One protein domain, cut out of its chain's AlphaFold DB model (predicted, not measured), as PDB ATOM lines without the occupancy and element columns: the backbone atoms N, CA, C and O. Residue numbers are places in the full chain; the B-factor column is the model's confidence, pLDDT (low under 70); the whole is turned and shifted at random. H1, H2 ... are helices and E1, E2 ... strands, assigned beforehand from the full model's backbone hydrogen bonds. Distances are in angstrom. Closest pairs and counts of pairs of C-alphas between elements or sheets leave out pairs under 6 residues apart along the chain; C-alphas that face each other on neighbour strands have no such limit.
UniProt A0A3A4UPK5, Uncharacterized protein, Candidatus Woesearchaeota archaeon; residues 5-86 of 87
ATOM      1  N   GLU A   5     213.306 188.246 100.811       91.44
ATOM      2  CA  GLU A   5     212.397 188.685 101.874       91.44
ATOM      3  C   GLU A   5     213.067 188.634 103.247       91.44
ATOM      4  O   GLU A   5     212.972 189.602 103.995       91.44
ATOM      5  N   GLN A   6     213.820 187.570 103.549       89.69
ATOM      6  CA  GLN A   6     214.575 187.463 104.801       89.69
ATOM      7  C   GLN A   6     215.651 188.546 104.907       89.69
ATOM      8  O   GLN A   6     215.752 189.220 105.932       89.69
ATOM      9  N   VAL A   7     216.415 188.779 103.834       91.50
ATOM     10  CA  VAL A   7     217.412 189.863 103.796       91.50
ATOM     11  C   VAL A   7     216.733 191.225 103.978       91.50
ATOM     12  O   VAL A   7     217.196 192.059 104.759       91.50
ATOM     13  N   ASN A   8     215.599 191.454 103.316       93.31
ATOM     14  CA  ASN A   8     214.833 192.688 103.460       93.31
ATOM     15  C   ASN A   8     214.301 192.871 104.886       93.31
ATOM     16  O   ASN A   8     214.377 193.986 105.396       93.31
ATOM     17  N   ALA A   9     213.806 191.810 105.526       91.25
ATOM     18  CA  ALA A   9     213.305 191.836 106.897       91.25
ATOM     19  C   ALA A   9     214.419 192.186 107.895       91.25
ATOM     20  O   ALA A   9     214.249 193.102 108.699       91.25
ATOM     21  N   VAL A  10     215.594 191.552 107.774       91.44
ATOM     22  CA  VAL A  10     216.775 191.881 108.591       91.44
ATOM     23  C   VAL A  10     217.126 193.359 108.455       91.44
ATOM     24  O   VAL A  10     217.228 194.074 109.449       91.44
ATOM     25  N   PHE A  11     217.267 193.857 107.226       93.06
ATOM     26  CA  PHE A  11     217.651 195.251 107.008       93.06
ATOM     27  C   PHE A  11     216.544 196.238 107.390       93.06
ATOM     28  O   PHE A  11     216.859 197.313 107.890       93.06
ATOM     29  N   ALA A  12     215.264 195.900 107.216       92.06
ATOM     30  CA  ALA A  12     214.155 196.705 107.722       92.06
ATOM     31  C   ALA A  12     214.236 196.847 109.245       92.06
ATOM     32  O   ALA A  12     214.108 197.956 109.765       92.06
ATOM     33  N   GLN A  13     214.561 195.758 109.942       89.44
ATOM     34  CA  GLN A  13     214.709 195.786 111.385       89.44
ATOM     35  C   GLN A  13     215.906 196.621 111.840       89.44
ATOM     36  O   GLN A  13     215.797 197.430 112.766       89.44
ATOM     37  N   LEU A  14     217.039 196.497 111.147       91.44
ATOM     38  CA  LEU A  14     218.215 197.321 111.419       91.44
ATOM     39  C   LEU A  14     217.925 198.814 111.243       91.44
ATOM     40  O   LEU A  14     218.381 199.611 112.061       91.44
ATOM     41  N   ARG A  15     217.122 199.205 110.243       92.38
ATOM     42  CA  ARG A  15     216.703 200.606 110.057       92.38
ATOM     43  C   ARG A  15     215.910 201.133 111.247       92.38
ATOM     44  O   ARG A  15     216.160 202.255 111.675       92.38
ATOM     45  N   ILE A  16     214.989 200.336 111.792       90.19
ATOM     46  CA  ILE A  16     214.162 200.727 112.943       90.19
ATOM     47  C   ILE A  16     215.035 200.912 114.188       90.19
ATOM     48  O   ILE A  16     214.949 201.939 114.861       90.19
ATOM     49  N   ILE A  17     215.903 199.939 114.478       89.94
ATOM     50  CA  ILE A  17     216.737 199.941 115.688       89.94
ATOM     51  C   ILE A  17     217.770 201.066 115.647       89.94
ATOM     52  O   ILE A  17     217.936 201.790 116.629       89.94
ATOM     53  N   HIS A  18     218.446 201.225 114.510       88.31
ATOM     54  CA  HIS A  18     219.540 202.182 114.366       88.31
ATOM     55  C   HIS A  18     219.101 203.550 113.847       88.31
ATOM     56  O   HIS A  18     219.938 204.443 113.746       88.31
ATOM     57  N   LYS A  19     217.812 203.726 113.521       87.94
ATOM     58  CA  LYS A  19     217.274 204.938 112.879       87.94
ATOM     59  C   LYS A  19     218.111 205.347 111.658       87.94
ATOM     60  O   LYS A  19     218.465 206.509 111.484       87.94
ATOM     61  N   ALA A  20     218.465 204.357 110.842       87.25
ATOM     62  CA  ALA A  20     219.353 204.495 109.691       87.25
ATOM     63  C   ALA A  20     218.633 204.113 108.392       87.25
ATOM     64  O   ALA A  20     217.651 203.377 108.415       87.25
ATOM     65  N   HIS A  21     219.145 204.569 107.245       87.69
ATOM     66  CA  HIS A  21     218.552 204.331 105.921       87.69
ATOM     67  C   HIS A  21     219.384 203.369 105.056       87.69
ATOM     68  O   HIS A  21     219.594 203.601 103.867       87.69
ATOM     69  N   TRP A  22     219.883 202.273 105.633       91.31
ATOM     70  CA  TRP A  22     220.681 201.301 104.877       91.31
ATOM     71  C   TRP A  22     219.846 200.547 103.846       91.31
ATOM     72  O   TRP A  22     218.790 199.999 104.166       91.31
ATOM     73  N   LYS A  23     220.328 200.462 102.607       91.19
ATOM     74  CA  LYS A  23     219.696 199.638 101.572       91.19
ATOM     75  C   LYS A  23     220.003 198.161 101.830       91.19
ATOM     76  O   LYS A  23     221.134 197.819 102.159       91.19
ATOM     77  N   ALA A  24     218.992 197.304 101.681       93.19
ATOM     78  CA  ALA A  24     219.197 195.862 101.749       93.19
ATOM     79  C   ALA A  24     219.985 195.409 100.503       93.19
ATOM     80  O   ALA A  24     219.628 195.826  99.394       93.19
ATOM     81  N   PRO A  25     221.046 194.602 100.657       94.12
ATOM     82  CA  PRO A  25     221.765 194.028  99.528       94.12
ATOM     83  C   PRO A  25     220.881 193.025  98.773       94.12
ATOM     84  O   PRO A  25     219.865 192.539  99.291       94.12
ATOM     85  N   LYS A  26     221.261 192.705  97.533       94.81
ATOM     86  CA  LYS A  26     220.609 191.617  96.802       94.81
ATOM     87  C   LYS A  26     220.999 190.287  97.437       94.81
ATOM     88  O   LYS A  26     222.152 190.082  97.810       94.81
ATOM     89  N   VAL A  27     220.052 189.359  97.515       93.88
ATOM     90  CA  VAL A  27     220.280 188.025  98.083       93.88
ATOM     91  C   VAL A  27     221.366 187.254  97.331       93.88
ATOM     92  O   VAL A  27     222.075 186.464  97.941       93.88
ATOM     93  N   GLU A  28     221.535 187.499  96.029       93.50
ATOM     94  CA  GLU A  28     222.606 186.902  95.220       93.50
ATOM     95  C   GLU A  28     223.995 187.326  95.705       93.50
ATOM     96  O   GLU A  28     224.864 186.474  95.872       93.50
ATOM     97  N   ASP A  29     224.182 188.615  96.008       93.94
ATOM     98  CA  ASP A  29     225.447 189.142  96.530       93.94
ATOM     99  C   ASP A  29     225.739 188.567  97.922       93.94
ATOM    100  O   ASP A  29     226.851 188.113  98.191       93.94
ATOM    101  N   VAL A  30     224.713 188.505  98.779       92.62
ATOM    102  CA  VAL A  30     224.815 187.914 100.123       92.62
ATOM    103  C   VAL A  30     225.193 186.435 100.039       92.62
ATOM    104  O   VAL A  30     226.122 186.000 100.711       92.62
ATOM    105  N   LYS A  31     224.522 185.657  99.181       92.44
ATOM    106  CA  LYS A  31     224.825 184.233  98.971       92.44
ATOM    107  C   LYS A  31     226.223 184.022  98.410       92.44
ATOM    108  O   LYS A  31     226.919 183.119  98.860       92.44
ATOM    109  N   LYS A  32     226.644 184.849  97.452       94.06
ATOM    110  CA  LYS A  32     227.993 184.788  96.885       94.06
ATOM    111  C   LYS A  32     229.049 185.035  97.957       94.06
ATOM    112  O   LYS A  32     230.036 184.310  98.008       94.06
ATOM    113  N   GLU A  33     228.836 186.015  98.827       93.69
ATOM    114  CA  GLU A  33     229.762 186.293  99.920       93.69
ATOM    115  C   GLU A  33     229.776 185.176 100.970       93.69
ATOM    116  O   GLU A  33     230.853 184.761 101.391       93.69
ATOM    117  N   ILE A  34     228.615 184.613 101.320       93.44
ATOM    118  CA  ILE A  34     228.528 183.441 102.202       93.44
ATOM    119  C   ILE A  34     229.270 182.245 101.589       93.44
ATOM    120  O   ILE A  34     230.066 181.618 102.276       93.44
ATOM    121  N   ALA A  35     229.100 181.970 100.295       91.88
ATOM    122  CA  ALA A  35     229.805 180.879  99.620       91.88
ATOM    123  C   ALA A  35     231.331 181.093  99.568       91.88
ATOM    124  O   ALA A  35     232.091 180.130  99.601       91.88
ATOM    125  N   GLN A  36     231.792 182.346  99.488       92.62
ATOM    126  CA  GLN A  36     233.220 182.678  99.420       92.62
ATOM    127  C   GLN A  36     233.902 182.753 100.791       92.62
ATOM    128  O   GLN A  36     235.064 182.374 100.917       92.62
ATOM    129  N   LYS A  37     233.216 183.294 101.801       92.25
ATOM    130  CA  LYS A  37     233.795 183.646 103.111       92.25
ATOM    131  C   LYS A  37     233.170 182.885 104.283       92.25
ATOM    132  O   LYS A  37     233.585 183.072 105.422       92.25
ATOM    133  N   GLY A  38     232.140 182.082 104.034       92.00
ATOM    134  CA  GLY A  38     231.337 181.385 105.044       92.00
ATOM    135  C   GLY A  38     230.284 182.258 105.736       92.00
ATOM    136  O   GLY A  38     229.420 181.736 106.439       92.00
ATOM    137  N   ALA A  39     230.333 183.582 105.569       93.56
ATOM    138  CA  ALA A  39     229.363 184.508 106.143       93.56
ATOM    139  C   ALA A  39     229.349 185.848 105.398       93.56
ATOM    140  O   ALA A  39     230.377 186.311 104.909       93.56
ATOM    141  N   PHE A  40     228.193 186.504 105.403       94.69
ATOM    142  CA  PHE A  40     228.055 187.912 105.062       94.69
ATOM    143  C   PHE A  40     228.121 188.749 106.343       94.69
ATOM    144  O   PHE A  40     227.395 188.476 107.305       94.69
ATOM    145  N   LEU A  41     228.991 189.760 106.358       93.12
ATOM    146  CA  LEU A  41     229.216 190.628 107.513       93.12
ATOM    147  C   LEU A  41     228.788 192.057 107.190       93.12
ATOM    148  O   LEU A  41     229.326 192.691 106.284       93.12
ATOM    149  N   PHE A  42     227.857 192.586 107.975       92.81
ATOM    150  CA  PHE A  42     227.444 193.980 107.899       92.81
ATOM    151  C   PHE A  42     227.881 194.730 109.156       92.81
ATOM    152  O   PHE A  42     227.334 194.512 110.236       92.81
ATOM    153  N   LEU A  43     228.870 195.612 109.014       92.00
ATOM    154  CA  LEU A  43     229.392 196.425 110.113       92.00
ATOM    155  C   LEU A  43     228.524 197.670 110.326       92.00
ATOM    156  O   LEU A  43     228.194 198.392 109.386       92.00
ATOM    157  N   ILE A  44     228.184 197.938 111.583       91.12
ATOM    158  CA  ILE A  44     227.359 199.067 112.007       91.12
ATOM    159  C   ILE A  44     228.230 200.072 112.759       91.12
ATOM    160  O   ILE A  44     228.833 199.741 113.776       91.12
ATOM    161  N   GLY A  45     228.235 201.325 112.299       85.81
ATOM    162  CA  GLY A  45     229.038 202.407 112.877       85.81
ATOM    163  C   GLY A  45     230.377 202.617 112.161       85.81
ATOM    164  O   GLY A  45     230.710 201.905 111.218       85.81
ATOM    165  N   LYS A  46     231.121 203.644 112.585       77.38
ATOM    166  CA  LYS A  46     232.482 203.949 112.107       77.38
ATOM    167  C   LYS A  46     233.498 203.529 113.165       77.38
ATOM    168  O   LYS A  46     233.138 203.493 114.330       77.38
ATOM    169  N   ASP A  47     234.724 203.238 112.736       75.19
ATOM    170  CA  ASP A  47     235.819 202.693 113.549       75.19
ATOM    171  C   ASP A  47     236.017 203.411 114.910       75.19
ATOM    172  O   ASP A  47     236.192 204.636 114.914       75.19
ATOM    173  N   PRO A  48     235.982 202.696 116.057       75.12
ATOM    174  CA  PRO A  48     235.634 201.279 116.203       75.12
ATOM    175  C   PRO A  48     234.156 201.019 115.899       75.12
ATOM    176  O   PRO A  48     233.269 201.676 116.448       75.12
ATOM    177  N   TYR A  49     233.884 200.019 115.051       84.44
ATOM    178  CA  TYR A  49     232.512 199.610 114.728       84.44
ATOM    179  C   TYR A  49     231.723 199.313 116.010       84.44
ATOM    180  O   TYR A  49     232.260 198.793 116.986       84.44
ATOM    181  N   VAL A  50     230.437 199.647 116.022       88.12
ATOM    182  CA  VAL A  50     229.583 199.495 117.204       88.12
ATOM    183  C   VAL A  50     229.101 198.050 117.336       88.12
ATOM    184  O   VAL A  50     229.127 197.447 118.409       88.12
ATOM    185  N   ALA A  51     228.661 197.478 116.224       92.25
ATOM    186  CA  ALA A  51     228.182 196.110 116.152       92.25
ATOM    187  C   ALA A  51     228.370 195.559 114.742       92.25
ATOM    188  O   ALA A  51     228.641 196.310 113.804       92.25
ATOM    189  N   GLN A  52     228.200 194.257 114.588       93.12
ATOM    190  CA  GLN A  52     228.156 193.592 113.301       93.12
ATOM    191  C   GLN A  52     226.967 192.644 113.235       93.12
ATOM    192  O   GLN A  52     226.609 192.001 114.220       93.12
ATOM    193  N   VAL A  53     226.361 192.554 112.057       93.06
ATOM    194  CA  VAL A  53     225.359 191.538 111.750       93.06
ATOM    195  C   VAL A  53     226.016 190.496 110.873       93.06
ATOM    196  O   VAL A  53     226.511 190.814 109.790       93.06
ATOM    197  N   ARG A  54     226.029 189.259 111.356       93.62
ATOM    198  CA  ARG A  54     226.606 188.112 110.672       93.62
ATOM    199  C   ARG A  54     225.488 187.206 110.182       93.62
ATOM    200  O   ARG A  54     224.718 186.674 110.979       93.62
ATOM    201  N   ILE A  55     225.418 187.037 108.867       92.12
ATOM    202  CA  ILE A  55     224.456 186.170 108.184       92.12
ATOM    203  C   ILE A  55     225.226 184.979 107.617       92.12
ATOM    204  O   ILE A  55     226.172 185.155 106.853       92.12
ATOM    205  N   THR A  56     224.825 183.773 107.998       91.12
ATOM    206  CA  THR A  56     225.320 182.499 107.458       91.12
ATOM    207  C   THR A  56     224.182 181.778 106.732       91.12
ATOM    208  O   THR A  56     223.081 182.323 106.620       91.12
ATOM    209  N   GLU A  57     224.421 180.571 106.219       85.44
ATOM    210  CA  GLU A  57     223.342 179.766 105.627       85.44
ATOM    211  C   GLU A  57     222.272 179.371 106.654       85.44
ATOM    212  O   GLU A  57     221.090 179.315 106.310       85.44
ATOM    213  N   ASP A  58     222.685 179.178 107.910       86.31
ATOM    214  CA  ASP A  58     221.841 178.616 108.966       86.31
ATOM    215  C   ASP A  58     221.354 179.657 109.977       86.31
ATOM    216  O   ASP A  58     220.301 179.494 110.591       86.31
ATOM    217  N   THR A  59     222.128 180.723 110.195       89.38
ATOM    218  CA  THR A  59     221.906 181.648 111.314       89.38
ATOM    219  C   THR A  59     222.116 183.109 110.937       89.38
ATOM    220  O   THR A  59     222.964 183.454 110.109       89.38
ATOM    221  N   ILE A  60     221.358 183.983 111.601       90.38
ATOM    222  CA  ILE A  60     221.522 185.437 111.575       90.38
ATOM    223  C   ILE A  60     221.825 185.868 113.004       90.38
ATOM    224  O   ILE A  60     221.060 185.572 113.916       90.38
ATOM    225  N   SER A  61     222.943 186.556 113.207       91.00
ATOM    226  CA  SER A  61     223.407 186.950 114.536       91.00
ATOM    227  C   SER A  61     223.802 188.418 114.573       91.00
ATOM    228  O   SER A  61     224.315 188.972 113.600       91.00
ATOM    229  N   TYR A  62     223.537 189.053 115.712       92.19
ATOM    230  CA  TYR A  62     223.945 190.419 116.007       92.19
ATOM    231  C   TYR A  62     225.025 190.379 117.092       92.19
ATOM    232  O   TYR A  62     224.792 189.943 118.224       92.19
ATOM    233  N   GLU A  63     226.222 190.841 116.761       92.38
ATOM    234  CA  GLU A  63     227.391 190.802 117.633       92.38
ATOM    235  C   GLU A  63     227.834 192.229 117.965       92.38
ATOM    236  O   GLU A  63     228.126 193.035 117.086       92.38
ATOM    237  N   VAL A  64     227.869 192.561 119.255       92.88
ATOM    238  CA  VAL A  64     228.338 193.869 119.734       92.88
ATOM    239  C   VAL A  64     229.859 193.852 119.805       92.88
ATOM    240  O   VAL A  64     230.434 192.875 120.282       92.88
ATOM    241  N   ASN A  65     230.514 194.937 119.389       91.69
ATOM    242  CA  ASN A  65     231.963 195.034 119.494       91.69
ATOM    243  C   ASN A  65     232.401 195.025 120.979       91.69
ATOM    244  O   ASN A  65     232.022 195.926 121.738       91.69
ATOM    245  N   PRO A  66     233.198 194.030 121.418       87.38
ATOM    246  CA  PRO A  66     233.616 193.916 122.814       87.38
ATOM    247  C   PRO A  66     234.577 195.030 123.246       87.38
ATOM    248  O   PRO A  66     234.638 195.337 124.437       87.38
ATOM    249  N   ALA A  67     235.283 195.651 122.294       89.00
ATOM    250  CA  ALA A  67     236.247 196.722 122.534       89.00
ATOM    251  C   ALA A  67     235.595 198.090 122.802       89.00
ATOM    252  O   ALA A  67     236.294 199.063 123.087       89.00
ATOM    253  N   LEU A  68     234.263 198.194 122.719       87.94
ATOM    254  CA  LEU A  68     233.568 199.437 123.030       87.94
ATOM    255  C   LEU A  68     233.689 199.806 124.516       87.94
ATOM    256  O   LEU A  68     233.599 198.928 125.382       87.94
ATOM    257  N   PRO A  69     233.749 201.115 124.832       91.06
ATOM    258  CA  PRO A  69     233.558 201.601 126.193       91.06
ATOM    259  C   PRO A  69     232.250 201.069 126.788       91.06
ATOM    260  O   PRO A  69     231.241 200.971 126.086       91.06
ATOM    261  N   GLU A  70     232.232 200.786 128.092       89.75
ATOM    262  CA  GLU A  70     231.101 200.139 128.773       89.75
ATOM    263  C   GLU A  70     229.753 200.811 128.480       89.75
ATOM    264  O   GLU A  70     228.792 200.140 128.104       89.75
ATOM    265  N   ARG A  71     229.701 202.147 128.540       88.31
ATOM    266  CA  ARG A  71     228.495 202.926 128.229       88.31
ATOM    267  C   ARG A  71     227.973 202.666 126.811       88.31
ATOM    268  O   ARG A  71     226.768 202.506 126.623       88.31
ATOM    269  N   MET A  72     228.859 202.623 125.815       88.06
ATOM    270  CA  MET A  72     228.487 202.340 124.422       88.06
ATOM    271  C   MET A  72     228.096 200.875 124.244       88.06
ATOM    272  O   MET A  72     227.101 200.573 123.589       88.06
ATOM    273  N   ARG A  73     228.827 199.964 124.893       90.94
ATOM    274  CA  ARG A  73     228.531 198.532 124.892       90.94
ATOM    275  C   ARG A  73     227.154 198.238 125.490       90.94
ATOM    276  O   ARG A  73     226.441 197.393 124.959       90.94
ATOM    277  N   MET A  74     226.740 198.931 126.553       90.88
ATOM    278  CA  MET A  74     225.391 198.800 127.120       90.88
ATOM    279  C   MET A  74     224.307 199.224 126.122       90.88
ATOM    280  O   MET A  74     223.335 198.496 125.937       90.88
ATOM    281  N   GLN A  75     224.490 200.357 125.436       89.62
ATOM    282  CA  GLN A  75     223.547 200.817 124.408       89.62
ATOM    283  C   GLN A  75     223.467 199.845 123.224       89.62
ATOM    284  O   GLN A  75     222.374 199.493 122.786       89.62
ATOM    285  N   ALA A  76     224.611 199.362 122.738       90.75
ATOM    286  CA  ALA A  76     224.669 198.391 121.650       90.75
ATOM    287  C   ALA A  76     224.045 197.037 122.043       90.75
ATOM    288  O   ALA A  76     223.384 196.402 121.226       90.75
ATOM    289  N   ASN A  77     224.176 196.614 123.305       92.50
ATOM    290  CA  ASN A  77     223.490 195.422 123.810       92.50
ATOM    291  C   ASN A  77     221.971 195.611 123.927       92.50
ATOM    292  O   ASN A  77     221.228 194.661 123.691       92.50
ATOM    293  N   ASP A  78     221.485 196.813 124.251       92.19
ATOM    294  CA  ASP A  78     220.045 197.098 124.189       92.19
ATOM    295  C   ASP A  78     219.526 196.989 122.745       92.19
ATOM    296  O   ASP A  78     218.496 196.364 122.496       92.19
ATOM    297  N   MET A  79     220.286 197.507 121.772       91.44
ATOM    298  CA  MET A  79     219.980 197.353 120.345       91.44
ATOM    299  C   MET A  79     219.972 195.881 119.914       91.44
ATOM    300  O   MET A  79     219.016 195.451 119.268       91.44
ATOM    301  N   LYS A  80     220.972 195.094 120.335       92.31
ATOM    302  CA  LYS A  80     221.028 193.641 120.114       92.31
ATOM    303  C   LYS A  80     219.772 192.938 120.635       92.31
ATOM    304  O   LYS A  80     219.121 192.221 119.885       92.31
ATOM    305  N   ARG A  81     219.373 193.203 121.883       91.06
ATOM    306  CA  ARG A  81     218.161 192.612 122.482       91.06
ATOM    307  C   ARG A  81     216.894 192.965 121.705       91.06
ATOM    308  O   ARG A  81     216.000 192.134 121.583       91.06
ATOM    309  N   ARG A  82     216.790 194.193 121.189       89.00
ATOM    310  CA  ARG A  82     215.659 194.604 120.339       89.00
ATOM    311  C   ARG A  82     215.661 193.886 118.993       89.00
ATOM    312  O   ARG A  82     214.587 193.605 118.482       89.00
ATOM    313  N   PHE A  83     216.837 193.608 118.434       88.75
ATOM    314  CA  PHE A  83     216.981 192.847 117.195       88.75
ATOM    315  C   PHE A  83     216.564 191.386 117.387       88.75
ATOM    316  O   PHE A  83     215.749 190.883 116.624       88.75
ATOM    317  N   GLU A  84     217.063 190.738 118.441       85.44
ATOM    318  CA  GLU A  84     216.814 189.318 118.729       85.44
ATOM    319  C   GLU A  84     215.372 189.018 119.149       85.44
ATOM    320  O   GLU A  84     214.909 187.911 118.947       85.44
ATOM    321  N   ARG A  85     214.626 189.984 119.696       82.38
ATOM    322  CA  ARG A  85     213.203 189.784 120.050       82.38
ATOM    323  C   ARG A  85     212.264 189.625 118.853       82.38
ATOM    324  O   ARG A  85     211.079 189.379 119.056       82.38
ATOM    325  N   LEU A  86     212.750 189.882 117.644       68.81
ATOM    326  CA  LEU A  86     211.932 189.944 116.432       68.81
ATOM    327  C   LEU A  86     212.166 188.754 115.496       68.81
ATOM    328  O   LEU A  86     211.576 188.718 114.418       68.81
TER     329      LEU A  86
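This is residues 5 to 86 of the 87 residues of an uncharacterized protein of Candidatus Woesearchaeota archaeon (UniProt A0A3A4UPK5). A small three-stranded antiparallel sheet, E1 E2 E3, has the helices H1 and H3 over one face and no named helix over the other, with H2 at one end of the sheet, where E1 begins and E2 ends. H3 starts beyond the opposite end and runs back along E3 until it meets the last part of H1. The printed part has 82 residues, with three named helices and three named strands in the order H1 H2 E1 E2 E3 H3. The class is mixed, helices and strands. The whole is compact, with a radius of gyration of the C-alphas of 12.7 A, and elongated, spanning 37 by 24 by 21 A.

H1, residues 5 to 18, is close but not clearly touching to H2, residues 27 to 37; their closest C-alphas, Val 7 and Val 27, are 6.7 A apart, and their lines are about perpendicular at 87 degrees. H2 only grazes the sheet of E1, residues 40 to 44, E2, residues 51 to 55, and E3, residues 60 to 64; the closest C-alphas of H2 and E1, Ile 34 and Phe 40, are 5.3 A apart. The strands form a meander, each the antiparallel neighbour of the one before. In the hairpin E1 and E2, N 42 and O 53 are within hydrogen-bond range at 2.9 A. In the hairpin E2 and E3, N 52 and O 63 are within that range at 2.8 A. H3, residues 70 to 84, is on the sheet over E3, at a height over the sheet of 6.8 A, and runs along the strands, at 5 degrees to E3 on the local plane. The closest C-alphas of H3 and E3, Lys 80 and Tyr 62, are 6.0 A apart. With H1 and H3 on one face of the sheet, there are two layers, one of helices and one of strands. H1 with residues 13 to 18 alone touches H3 with residues 79 to 83 alone; their closest C-alphas, Ile 17 and Met 79, are 6.2 A apart. These two helices run opposite ways at a steep tilt of 35.4 degrees, only just past shallow. H2 and H3 are apart. In H1, H2 and H3 every O i to N i+4 pair is within hydrogen-bond range.

H1 begins with C-alpha 5 at (212.397, 188.685, 101.874) and is 19.7 A long from first to last C-alpha. H2 is 15.1 A long. E1, E2 and E3 are 13.2 A, 13.3 A and 13.6 A long, and E1 begins with C-alpha 40 at (228.055, 187.912, 105.062). H3 is 20.5 A long and ends with C-alpha 84 at (216.814, 189.318, 118.729).

The two C-alphas farthest apart, those of Glu 28 and Arg 71, are 37.2 A apart. The printed part has no cut, and no link between named elements is long. The mean pLDDT of the printed part is 90.1, and residue 86 alone is under 70.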